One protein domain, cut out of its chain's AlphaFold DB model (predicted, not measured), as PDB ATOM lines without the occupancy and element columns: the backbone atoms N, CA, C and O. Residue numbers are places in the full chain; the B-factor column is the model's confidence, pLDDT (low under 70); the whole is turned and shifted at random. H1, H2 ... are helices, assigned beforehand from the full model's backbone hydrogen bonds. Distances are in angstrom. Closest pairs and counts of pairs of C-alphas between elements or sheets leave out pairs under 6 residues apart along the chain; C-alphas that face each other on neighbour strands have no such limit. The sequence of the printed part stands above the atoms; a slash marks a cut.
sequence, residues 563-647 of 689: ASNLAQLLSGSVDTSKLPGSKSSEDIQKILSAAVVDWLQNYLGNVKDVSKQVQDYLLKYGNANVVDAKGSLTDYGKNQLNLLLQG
ATOM      1  N   ALA A 563      34.590  42.341  36.981       81.50
ATOM      2  CA  ALA A 563      35.895  41.680  36.956       81.50
ATOM      3  C   ALA A 563      35.779  40.151  37.092       81.50
ATOM      4  O   ALA A 563      36.593  39.429  36.521       81.50
ATOM      5  N   SER A 564      34.734  39.647  37.760       82.00
ATOM      6  CA  SER A 564      34.459  38.210  37.867       82.00
ATOM      7  C   SER A 564      34.208  37.534  36.518       82.00
ATOM      8  O   SER A 564      34.694  36.423  36.320       82.00
ATOM      9  N   ASN A 565      33.525  38.191  35.572       82.06
ATOM     10  CA  ASN A 565      33.286  37.624  34.238       82.06
ATOM     11  C   ASN A 565      34.587  37.512  33.428       82.06
ATOM     12  O   ASN A 565      34.794  36.531  32.720       82.06
ATOM     13  N   LEU A 566      35.485  38.494  33.554       84.31
ATOM     14  CA  LEU A 566      36.814  38.435  32.938       84.31
ATOM     15  C   LEU A 566      37.706  37.391  33.623       84.31
ATOM     16  O   LEU A 566      38.385  36.624  32.947       84.31
ATOM     17  N   ALA A 567      37.653  37.301  34.953       88.81
ATOM     18  CA  ALA A 567      38.350  36.269  35.716       88.81
ATOM     19  C   ALA A 567      37.867  34.851  35.355       88.81
ATOM     20  O   ALA A 567      38.653  33.908  35.361       88.81
ATOM     21  N   GLN A 568      36.603  34.691  34.955       86.56
ATOM     22  CA  GLN A 568      36.069  33.410  34.490       86.56
ATOM     23  C   GLN A 568      36.688  32.949  33.160       86.56
ATOM     24  O   GLN A 568      36.795  31.749  32.930       86.56
ATOM     25  N   LEU A 569      37.164  33.863  32.304       85.81
ATOM     26  CA  LEU A 569      37.923  33.492  31.098       85.81
ATOM     27  C   LEU A 569      39.297  32.891  31.448       85.81
ATOM     28  O   LEU A 569      39.851  32.095  30.687       85.81
ATOM     29  N   LEU A 570      39.838  33.236  32.622       89.00
ATOM     30  CA  LEU A 570      41.098  32.691  33.121       89.00
ATOM     31  C   LEU A 570      40.934  31.327  33.789       89.00
ATOM     32  O   LEU A 570      41.876  30.543  33.751       89.00
ATOM     33  N   SER A 571      39.778  31.014  34.382       86.62
ATOM     34  CA  SER A 571      39.623  29.834  35.248       86.62
ATOM     35  C   SER A 571      39.886  28.494  34.542       86.62
ATOM     36  O   SER A 571      40.361  27.561  35.182       86.62
ATOM     37  N   GLY A 572      39.666  28.406  33.224       86.44
ATOM     38  CA  GLY A 572      40.030  27.239  32.399       86.44
ATOM     39  C   GLY A 572      41.454  27.267  31.818       86.44
ATOM     40  O   GLY A 572      41.883  26.318  31.160       86.44
ATOM     41  N   SER A 573      42.183  28.360  32.031       92.12
ATOM     42  CA  SER A 573      43.474  28.665  31.405       92.12
ATOM     43  C   SER A 573      44.636  28.640  32.408       92.12
ATOM     44  O   SER A 573      45.777  28.388  32.022       92.12
ATOM     45  N   VAL A 574      44.365  28.853  33.698       92.94
ATOM     46  CA  VAL A 574      45.353  28.723  34.777       92.94
ATOM     47  C   VAL A 574      45.421  27.310  35.353       92.94
ATOM     48  O   VAL A 574      44.431  26.590  35.437       92.94
ATOM     49  N   ASP A 575      46.620  26.931  35.774       93.62
ATOM     50  CA  ASP A 575      46.880  25.799  36.647       93.62
ATOM     51  C   ASP A 575      46.752  26.262  38.099       93.62
ATOM     52  O   ASP A 575      47.594  26.992  38.630       93.62
ATOM     53  N   THR A 576      45.678  25.829  38.750       89.94
ATOM     54  CA  THR A 576      45.332  26.244  40.110       89.94
ATOM     55  C   THR A 576      46.372  25.812  41.136       89.94
ATOM     56  O   THR A 576      46.466  26.436  42.186       89.94
ATOM     57  N   SER A 577      47.188  24.792  40.847       90.75
ATOM     58  CA  SER A 577      48.262  24.369  41.752       90.75
ATOM     59  C   SER A 577      49.445  25.345  41.789       90.75
ATOM     60  O   SER A 577      50.215  25.344  42.747       90.75
ATOM     61  N   LYS A 578      49.580  26.205  40.770       91.56
ATOM     62  CA  LYS A 578      50.622  27.238  40.684       91.56
ATOM     63  C   LYS A 578      50.218  28.551  41.363       91.56
ATOM     64  O   LYS A 578      51.064  29.433  41.513       91.56
ATOM     65  N   LEU A 579      48.948  28.719  41.745       90.19
ATOM     66  CA  LEU A 579      48.462  29.953  42.363       90.19
ATOM     67  C   LEU A 579      48.861  30.026  43.851       90.19
ATOM     68  O   LEU A 579      48.746  29.043  44.584       90.19
ATOM     69  N   PRO A 580      49.336  31.188  44.336       83.88
ATOM     70  CA  PRO A 580      49.769  31.331  45.720       83.88
ATOM     71  C   PRO A 580      48.572  31.308  46.680       83.88
ATOM     72  O   PRO A 580      47.661  32.122  46.563       83.88
ATOM     73  N   GLY A 581      48.597  30.409  47.666       77.69
ATOM     74  CA  GLY A 581      47.641  30.412  48.781       77.69
ATOM     75  C   GLY A 581      46.234  29.890  48.469       77.69
ATOM     76  O   GLY A 581      45.380  29.943  49.350       77.69
ATOM     77  N   SER A 582      45.970  29.360  47.272       69.62
ATOM     78  CA  SER A 582      44.647  28.840  46.912       69.62
ATOM     79  C   SER A 582      44.394  27.442  47.483       69.62
ATOM     80  O   SER A 582      45.041  26.479  47.067       69.62
ATOM     81  N   LYS A 583      43.421  27.312  48.398       69.00
ATOM     82  CA  LYS A 583      42.931  26.010  48.900       69.00
ATOM     83  C   LYS A 583      41.492  25.704  48.475       69.00
ATOM     84  O   LYS A 583      41.084  24.547  48.524       69.00
ATOM     85  N   SER A 584      40.744  26.716  48.040       82.62
ATOM     86  CA  SER A 584      39.351  26.606  47.601       82.62
ATOM     87  C   SER A 584      39.118  27.268  46.236       82.62
ATOM     88  O   SER A 584      39.913  28.092  45.777       82.62
ATOM     89  N   SER A 585      37.998  26.935  45.588       79.94
ATOM     90  CA  SER A 585      37.530  27.606  44.363       79.94
ATOM     91  C   SER A 585      37.268  29.102  44.571       79.94
ATOM     92  O   SER A 585      37.497  29.898  43.661       79.94
ATOM     93  N   GLU A 586      36.846  29.503  45.772       80.81
ATOM     94  CA  GLU A 586      36.642  30.909  46.132       80.81
ATOM     95  C   GLU A 586      37.960  31.686  46.193       80.81
ATOM     96  O   GLU A 586      38.027  32.816  45.702       80.81
ATOM     97  N   ASP A 587      39.023  31.086  46.736       83.12
ATOM     98  CA  ASP A 587      40.350  31.715  46.785       83.12
ATOM     99  C   ASP A 587      40.909  31.931  45.377       83.12
ATOM    100  O   ASP A 587      41.452  32.993  45.076       83.12
ATOM    101  N   ILE A 588      40.714  30.951  44.489       83.88
ATOM    102  CA  ILE A 588      41.116  31.044  43.080       83.88
ATOM    103  C   ILE A 588      40.399  32.219  42.415       83.88
ATOM    104  O   ILE A 588      41.045  33.074  41.811       83.88
ATOM    105  N   GLN A 589      39.077  32.316  42.572       85.44
ATOM    106  CA  GLN A 589      38.312  33.398  41.958       85.44
ATOM    107  C   GLN A 589      38.707  34.775  42.509       85.44
ATOM    108  O   GLN A 589      38.759  35.742  41.743       85.44
ATOM    109  N   LYS A 590      39.035  34.880  43.806       84.69
ATOM    110  CA  LYS A 590      39.554  36.116  44.417       84.69
ATOM    111  C   LYS A 590      40.909  36.514  43.833       84.69
ATOM    112  O   LYS A 590      41.074  37.671  43.456       84.69
ATOM    113  N   ILE A 591      41.845  35.571  43.701       86.62
ATOM    114  CA  ILE A 591      43.178  35.817  43.123       86.62
ATOM    115  C   ILE A 591      43.060  36.274  41.663       86.62
ATOM    116  O   ILE A 591      43.676  37.267  41.275       86.62
ATOM    117  N   LEU A 592      42.237  35.588  40.863       89.25
ATOM    118  CA  LEU A 592      42.026  35.935  39.455       89.25
ATOM    119  C   LEU A 592      41.342  37.298  39.300       89.25
ATOM    120  O   LEU A 592      41.763  38.111  38.480       89.25
ATOM    121  N   SER A 593      40.325  37.583  40.117       87.00
ATOM    122  CA  SER A 593      39.635  38.878  40.093       87.00
ATOM    123  C   SER A 593      40.565  40.022  40.502       87.00
ATOM    124  O   SER A 593      40.516  41.083  39.888       87.00
ATOM    125  N   ALA A 594      41.443  39.811  41.489       87.06
ATOM    126  CA  ALA A 594      42.431  40.805  41.905       87.06
ATOM    127  C   ALA A 594      43.428  41.132  40.781       87.06
ATOM    128  O   ALA A 594      43.684  42.307  40.524       87.06
ATOM    129  N   ALA A 595      43.925  40.115  40.065       90.38
ATOM    130  CA  ALA A 595      44.804  40.316  38.910       90.38
ATOM    131  C   ALA A 595      44.109  41.110  37.790       90.38
ATOM    132  O   ALA A 595      44.676  42.060  37.260       90.38
ATOM    133  N   VAL A 596      42.852  40.777  37.475       89.31
ATOM    134  CA  VAL A 596      42.062  41.502  36.466       89.31
ATOM    135  C   VAL A 596      41.823  42.959  36.866       89.31
ATOM    136  O   VAL A 596      41.907  43.840  36.013       89.31
ATOM    137  N   VAL A 597      41.530  43.235  38.140       83.94
ATOM    138  CA  VAL A 597      41.348  44.611  38.633       83.94
ATOM    139  C   VAL A 597      42.638  45.421  38.492       83.94
ATOM    140  O   VAL A 597      42.572  46.555  38.022       83.94
ATOM    141  N   ASP A 598      43.790  44.841  38.833       86.00
ATOM    142  CA  ASP A 598      45.097  45.490  38.661       86.00
ATOM    143  C   ASP A 598      45.389  45.784  37.179       86.00
ATOM    144  O   ASP A 598      45.747  46.903  36.811       86.00
ATOM    145  N   TRP A 599      45.120  44.828  36.285       90.81
ATOM    146  CA  TRP A 599      45.264  45.051  34.845       90.81
ATOM    147  C   TRP A 599      44.341  46.145  34.323       90.81
ATOM    148  O   TRP A 599      44.793  46.976  33.544       90.81
ATOM    149  N   LEU A 600      43.073  46.180  34.743       82.19
ATOM    150  CA  LEU A 600      42.132  47.237  34.354       82.19
ATOM    151  C   LEU A 600      42.613  48.620  34.812       82.19
ATOM    152  O   LEU A 600      42.501  49.580  34.053       82.19
ATOM    153  N   GLN A 601      43.183  48.717  36.018       76.19
ATOM    154  CA  GLN A 601      43.773  49.960  36.527       76.19
ATOM    155  C   GLN A 601      44.985  50.392  35.691       76.19
ATOM    156  O   GLN A 601      45.097  51.562  35.325       76.19
ATOM    157  N   ASN A 602      45.853  49.448  35.327       79.44
ATOM    158  CA  ASN A 602      47.068  49.725  34.561       79.44
ATOM    159  C   ASN A 602      46.799  49.962  33.060       79.44
ATOM    160  O   ASN A 602      47.560  50.672  32.397       79.44
ATOM    161  N   TYR A 603      45.713  49.403  32.507       76.56
ATOM    162  CA  TYR A 603      45.436  49.412  31.061       76.56
ATOM    163  C   TYR A 603      45.185  50.831  30.544       76.56
ATOM    164  O   TYR A 603      45.533  51.153  29.410       76.56
ATOM    165  N   LEU A 604      44.633  51.691  31.404       57.84
ATOM    166  CA  LEU A 604      44.333  53.092  31.111       57.84
ATOM    167  C   LEU A 604      45.584  53.986  31.151       57.84
ATOM    168  O   LEU A 604      45.609  55.024  30.496       57.84
ATOM    169  N   GLY A 605      46.636  53.565  31.862       61.34
ATOM    170  CA  GLY A 605      47.925  54.259  31.905       61.34
ATOM    171  C   GLY A 605      48.863  53.867  30.760       61.34
ATOM    172  O   GLY A 605      49.460  54.739  30.130       61.34
ATOM    173  N   ASN A 606      48.996  52.564  30.467       74.00
ATOM    174  CA  ASN A 606      49.861  52.065  29.392       74.00
ATOM    175  C   ASN A 606      49.446  50.664  28.892       74.00
ATOM    176  O   ASN A 606      49.802  49.635  29.469       74.00
ATOM    177  N   VAL A 607      48.759  50.613  27.747       71.44
ATOM    178  CA  VAL A 607      48.269  49.366  27.124       71.44
ATOM    179  C   VAL A 607      49.388  48.350  26.848       71.44
ATOM    180  O   VAL A 607      49.169  47.141  26.966       71.44
ATOM    181  N   LYS A 608      50.594  48.811  26.476       74.06
ATOM    182  CA  LYS A 608      51.714  47.911  26.149       74.06
ATOM    183  C   LYS A 608      52.223  47.172  27.384       74.06
ATOM    184  O   LYS A 608      52.520  45.981  27.290       74.06
ATOM    185  N   ASP A 609      52.257  47.848  28.529       81.19
ATOM    186  CA  ASP A 609      52.720  47.257  29.784       81.19
ATOM    187  C   ASP A 609      51.727  46.208  30.284       81.19
ATOM    188  O   ASP A 609      52.135  45.122  30.691       81.19
ATOM    189  N   VAL A 610      50.419  46.459  30.148       87.88
ATOM    190  CA  VAL A 610      49.395  45.481  30.548       87.88
ATOM    191  C   VAL A 610      49.379  44.254  29.651       87.88
ATOM    192  O   VAL A 610      49.258  43.140  30.154       87.88
ATOM    193  N   SER A 611      49.583  44.407  28.339       90.62
ATOM    194  CA  SER A 611      49.731  43.244  27.453       90.62
ATOM    195  C   SER A 611      50.857  42.320  27.922       90.62
ATOM    196  O   SER A 611      50.699  41.100  27.891       90.62
ATOM    197  N   LYS A 612      51.976  42.898  28.375       93.50
ATOM    198  CA  LYS A 612      53.100  42.139  28.919       93.50
ATOM    199  C   LYS A 612      52.765  41.522  30.279       93.50
ATOM    200  O   LYS A 612      53.034  40.345  30.468       93.50
ATOM    201  N   GLN A 613      52.110  42.254  31.183       94.19
ATOM    202  CA  GLN A 613      51.674  41.723  32.484       94.19
ATOM    203  C   GLN A 613      50.740  40.511  32.340       94.19
ATOM    204  O   GLN A 613      50.935  39.503  33.016       94.19
ATOM    205  N   VAL A 614      49.750  40.581  31.441       95.12
ATOM    206  CA  VAL A 614      48.816  39.472  31.179       95.12
ATOM    207  C   VAL A 614      49.563  38.281  30.575       95.12
ATOM    208  O   VAL A 614      49.341  37.140  30.980       95.12
ATOM    209  N   GLN A 615      50.484  38.530  29.638       96.38
ATOM    210  CA  GLN A 615      51.326  37.486  29.055       96.38
ATOM    211  C   GLN A 615      52.207  36.807  30.113       96.38
ATOM    212  O   GLN A 615      52.206  35.581  30.202       96.38
ATOM    213  N   ASP A 616      52.915  37.582  30.934       96.38
ATOM    214  CA  ASP A 616      53.781  37.076  32.002       96.38
ATOM    215  C   ASP A 616      52.967  36.278  33.034       96.38
ATOM    216  O   ASP A 616      53.411  35.233  33.515       96.38
ATOM    217  N   TYR A 617      51.735  36.710  33.324       96.31
ATOM    218  CA  TYR A 617      50.814  35.981  34.192       96.31
ATOM    219  C   TYR A 617      50.415  34.622  33.603       96.31
ATOM    220  O   TYR A 617      50.481  33.610  34.302       96.31
ATOM    221  N   LEU A 618      50.041  34.573  32.319       96.75
ATOM    222  CA  LEU A 618      49.707  33.322  31.632       96.75
ATOM    223  C   LEU A 618      50.916  32.385  31.536       96.75
ATOM    224  O   LEU A 618      50.752  31.185  31.709       96.75
ATOM    225  N   LEU A 619      52.125  32.906  31.323       97.31
ATOM    226  CA  LEU A 619      53.348  32.098  31.321       97.31
ATOM    227  C   LEU A 619      53.654  31.508  32.702       97.31
ATOM    228  O   LEU A 619      54.046  30.347  32.813       97.31
ATOM    229  N   LYS A 620      53.450  32.292  33.764       96.06
ATOM    230  CA  LYS A 620      53.732  31.876  35.139       96.06
ATOM    231  C   LYS A 620      52.706  30.883  35.682       96.06
ATOM    232  O   LYS A 620      53.080  29.916  36.345       96.06
ATOM    233  N   TYR A 621      51.424  31.123  35.417       96.19
ATOM    234  CA  TYR A 621      50.321  30.396  36.052       96.19
ATOM    235  C   TYR A 621      49.492  29.554  35.083       96.19
ATOM    236  O   TYR A 621      48.613  28.830  35.534       96.19
ATOM    237  N   GLY A 622      49.740  29.609  33.775       95.94
ATOM    238  CA  GLY A 622      48.990  28.844  32.782       95.94
ATOM    239  C   GLY A 622      49.149  27.329  32.931       95.94
ATOM    240  O   GLY A 622      50.190  26.821  33.371       95.94
ATOM    241  N   ASN A 623      48.101  26.596  32.553       96.44
ATOM    242  CA  ASN A 623      48.143  25.138  32.437       96.44
ATOM    243  C   ASN A 623      48.837  24.690  31.136       96.44
ATOM    244  O   ASN A 623      49.216  25.512  30.302       96.44
ATOM    245  N   ALA A 624      48.998  23.378  30.954       96.50
ATOM    246  CA  ALA A 624      49.700  22.807  29.799       96.50
ATOM    247  C   ALA A 624      49.035  23.112  28.440       96.50
ATOM    248  O   ALA A 624      49.689  23.025  27.403       96.50
ATOM    249  N   ASN A 625      47.751  23.497  28.424       96.69
ATOM    250  CA  ASN A 625      47.095  23.944  27.195       96.69
ATOM    251  C   ASN A 625      47.490  25.378  26.839       96.69
ATOM    252  O   ASN A 625      47.401  25.740  25.673       96.69
ATOM    253  N   VAL A 626      47.906  26.196  27.807       97.06
ATOM    254  CA  VAL A 626      48.279  27.608  27.625       97.06
ATOM    255  C   VAL A 626      49.784  27.781  27.448       97.06
ATOM    256  O   VAL A 626      50.199  28.598  26.627       97.06
ATOM    257  N   VAL A 627      50.593  27.014  28.182       97.25
ATOM    258  CA  VAL A 627      52.059  27.104  28.180       97.25
ATOM    259  C   VAL A 627      52.652  25.767  27.756       97.25
ATOM    260  O   VAL A 627      52.323  24.728  28.327       97.25
ATOM    261  N   ASP A 628      53.525  25.792  26.754       96.38
ATOM    262  CA  ASP A 628      54.220  24.603  26.279       96.38
ATOM    263  C   ASP A 628      55.365  24.178  27.218       96.38
ATOM    264  O   ASP A 628      55.761  24.887  28.146       96.38
ATOM    265  N   ALA A 629      55.950  23.007  26.956       94.50
ATOM    266  CA  ALA A 629      57.075  22.486  27.737       94.50
ATOM    267  C   ALA A 629      58.346  23.362  27.672       94.50
ATOM    268  O   ALA A 629      59.278  23.139  28.443       94.50
ATOM    269  N   LYS A 630      58.407  24.345  26.762       95.19
ATOM    270  CA  LYS A 630      59.523  25.288  26.607       95.19
ATOM    271  C   LYS A 630      59.274  26.606  27.348       95.19
ATOM    272  O   LYS A 630      60.098  27.513  27.248       95.19
ATOM    273  N   GLY A 631      58.157  26.731  28.067       94.31
ATOM    274  CA  GLY A 631      57.793  27.957  28.775       94.31
ATOM    275  C   GLY A 631      57.319  29.075  27.846       94.31
ATOM    276  O   GLY A 631      57.461  30.244  28.188       94.31
ATOM    277  N   SER A 632      56.796  28.742  26.662       97.19
ATOM    278  CA  SER A 632      56.202  29.692  25.713       97.19
ATOM    279  C   SER A 632      54.687  29.508  25.625       97.19
ATOM    280  O   SER A 632      54.166  28.428  25.898       97.19
ATOM    281  N   LEU A 633      53.953  30.553  25.223       97.00
ATOM    282  CA  LEU A 633      52.512  30.422  24.990       97.00
ATOM    283  C   LEU A 633      52.245  29.519  23.779       97.00
ATOM    284  O   LEU A 633      52.744  29.778  22.679       97.00
ATOM    285  N   THR A 634      51.395  28.513  23.969       97.88
ATOM    286  CA  THR A 634      50.815  27.725  22.874       97.88
ATOM    287  C   THR A 634      49.909  28.612  22.009       97.88
ATOM    288  O   THR A 634      49.587  29.748  22.369       97.88
ATOM    289  N   ASP A 635      49.414  28.100  20.883       96.50
ATOM    290  CA  ASP A 635      48.434  28.845  20.080       96.50
ATOM    291  C   ASP A 635      47.113  29.066  20.830       96.50
ATOM    292  O   ASP A 635      46.505  30.131  20.717       96.50
ATOM    293  N   TYR A 636      46.714  28.117  21.684       95.19
ATOM    294  CA  TYR A 636      45.603  28.322  22.611       95.19
ATOM    295  C   TYR A 636      45.920  29.441  23.617       95.19
ATOM    296  O   TYR A 636      45.098  30.335  23.806       95.19
ATOM    297  N   GLY A 637      47.127  29.471  24.192       96.00
ATOM    298  CA  GLY A 637      47.564  30.532  25.101       96.00
ATOM    299  C   GLY A 637      47.601  31.920  24.454       96.00
ATOM    300  O   GLY A 637      47.147  32.891  25.058       96.00
ATOM    301  N   LYS A 638      48.052  32.026  23.197       96.56
ATOM    302  CA  LYS A 638      48.007  33.278  22.414       96.56
ATOM    303  C   LYS A 638      46.572  33.728  22.141       96.56
ATOM    304  O   LYS A 638      46.276  34.917  22.245       96.56
ATOM    305  N   ASN A 639      45.676  32.793  21.825       93.69
ATOM    306  CA  ASN A 639      44.260  33.097  21.633       93.69
ATOM    307  C   ASN A 639      43.609  33.586  22.930       93.69
ATOM    308  O   ASN A 639      42.863  34.560  22.891       93.69
ATOM    309  N   GLN A 640      43.933  32.977  24.074       93.69
ATOM    310  CA  GLN A 640      43.454  33.435  25.381       93.69
ATOM    311  C   GLN A 640      43.987  34.824  25.740       93.69
ATOM    312  O   GLN A 640      43.211  35.687  26.146       93.69
ATOM    313  N   LEU A 641      45.277  35.085  25.506       94.50
ATOM    314  CA  LEU A 641      45.861  36.421  25.654       94.50
ATOM    315  C   LEU A 641      45.108  37.451  24.795       94.50
ATOM    316  O   LEU A 641      44.736  38.517  25.282       94.50
ATOM    317  N   ASN A 642      44.829  37.126  23.529       93.31
ATOM    318  CA  ASN A 642      44.107  38.023  22.631       93.31
ATOM    319  C   ASN A 642      42.638  38.225  23.047       93.31
ATOM    320  O   ASN A 642      42.138  39.346  22.998       93.31
ATOM    321  N   LEU A 643      41.952  37.173  23.505       90.25
ATOM    322  CA  LEU A 643      40.584  37.270  24.027       90.25
ATOM    323  C   LEU A 643      40.520  38.175  25.261       90.25
ATOM    324  O   LEU A 643      39.657  39.045  25.318       90.25
ATOM    325  N   LEU A 644      41.464  38.035  26.194       90.88
ATOM    326  CA  LEU A 644      41.543  38.874  27.392       90.88
ATOM    327  C   LEU A 644      41.884  40.330  27.075       90.88
ATOM    328  O   LEU A 644      41.404  41.219  27.769       90.88
ATOM    329  N   LEU A 645      42.680  40.599  26.037       88.31
ATOM    330  CA  LEU A 645      43.078  41.962  25.680       88.31
ATOM    331  C   LEU A 645      42.082  42.669  24.756       88.31
ATOM    332  O   LEU A 645      41.889  43.873  24.899       88.31
ATOM    333  N   GLN A 646      41.486  41.959  23.795       85.94
ATOM    334  CA  GLN A 646      40.742  42.559  22.676       85.94
ATOM    335  C   GLN A 646      39.430  41.845  22.319       85.94
ATOM    336  O   GLN A 646      38.722  42.300  21.419       85.94
ATOM    337  N   GLY A 647      39.092  40.739  22.986       80.38
ATOM    338  CA  GLY A 647      37.843  40.015  22.762       80.38
ATOM    339  C   GLY A 647      36.585  40.831  23.105       80.38
ATOM    340  O   GLY A 647      36.674  41.907  23.697       80.38
TER     341      GLY A 647
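This is residues 563 to 647 of the 689 residues of an uncharacterized protein of Candidatus Dependentiae bacterium (ex Spumella elongata CCAP 955/1) (UniProt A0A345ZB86). The longest helix, H2, and H3 form a helical hairpin, a narrow V whose helices meet near their tight link and spread toward the other end. H1 and H4 pack over one side of this V, H1 crossing H2 and H4 folding back on H3, while two long loops, residues 572 to 584 and 622 to 634, lie toward the open end. The 85 printed residues hold four named helices, in the order H1, H2, H3, H4, and no named strand; the class is all helix. The whole is compact, with a radius of gyration of the C-alphas of 12.2 A, and rounded, spanning 33 by 29 by 19 A.

H2, residues 585 to 603, is 26.7 A long and starts at C-alpha 585 (37.530, 27.606, 44.363). H3, residues 607 to 621, measures 21.1 A. H1, residues 563 to 571, is 12.5 A long, from C-alpha 563 (35.895, 41.680, 36.956). H4, residues 635 to 646, measures 15.9 A and ends at C-alpha 646 (40.742, 42.559, 22.676).

H2 touches H3 with residues 599 to 603 alone, H3 with 609 to 614 alone; the closest C-alphas, of Tyr 603 and Val 610, are 5.6 A apart. This hairpin runs opposite ways at a shallow tilt of 23 degrees. H1 touches H2 at a steep tilt of 65 degrees, closest at the C-alphas of Ala 567 and Leu 592, 5.3 A. H3 and H4, also a hairpin, touch at a steep tilt of 39 degrees, closest at the C-alphas of Gln 615 and Leu 641, 6.5 A. H1 and H4 only just touch, with 3 pairs of C-alphas within 8 A. H1 and H3 are apart, as are H2 and H4. Every O i to N i+4 pair is within hydrogen-bond range in H2, H3 and H4; in H1 3 of 5 are.

The farthest C-alphas, of Lys 583 and Gly 605, are 33.3 A apart. The printed part has no cut. The links H1 to H2 and H3 to H4 are long. Mean pLDDT of the printed part is 88.0; residues 582 to 583 and 604 to 605 are under 70.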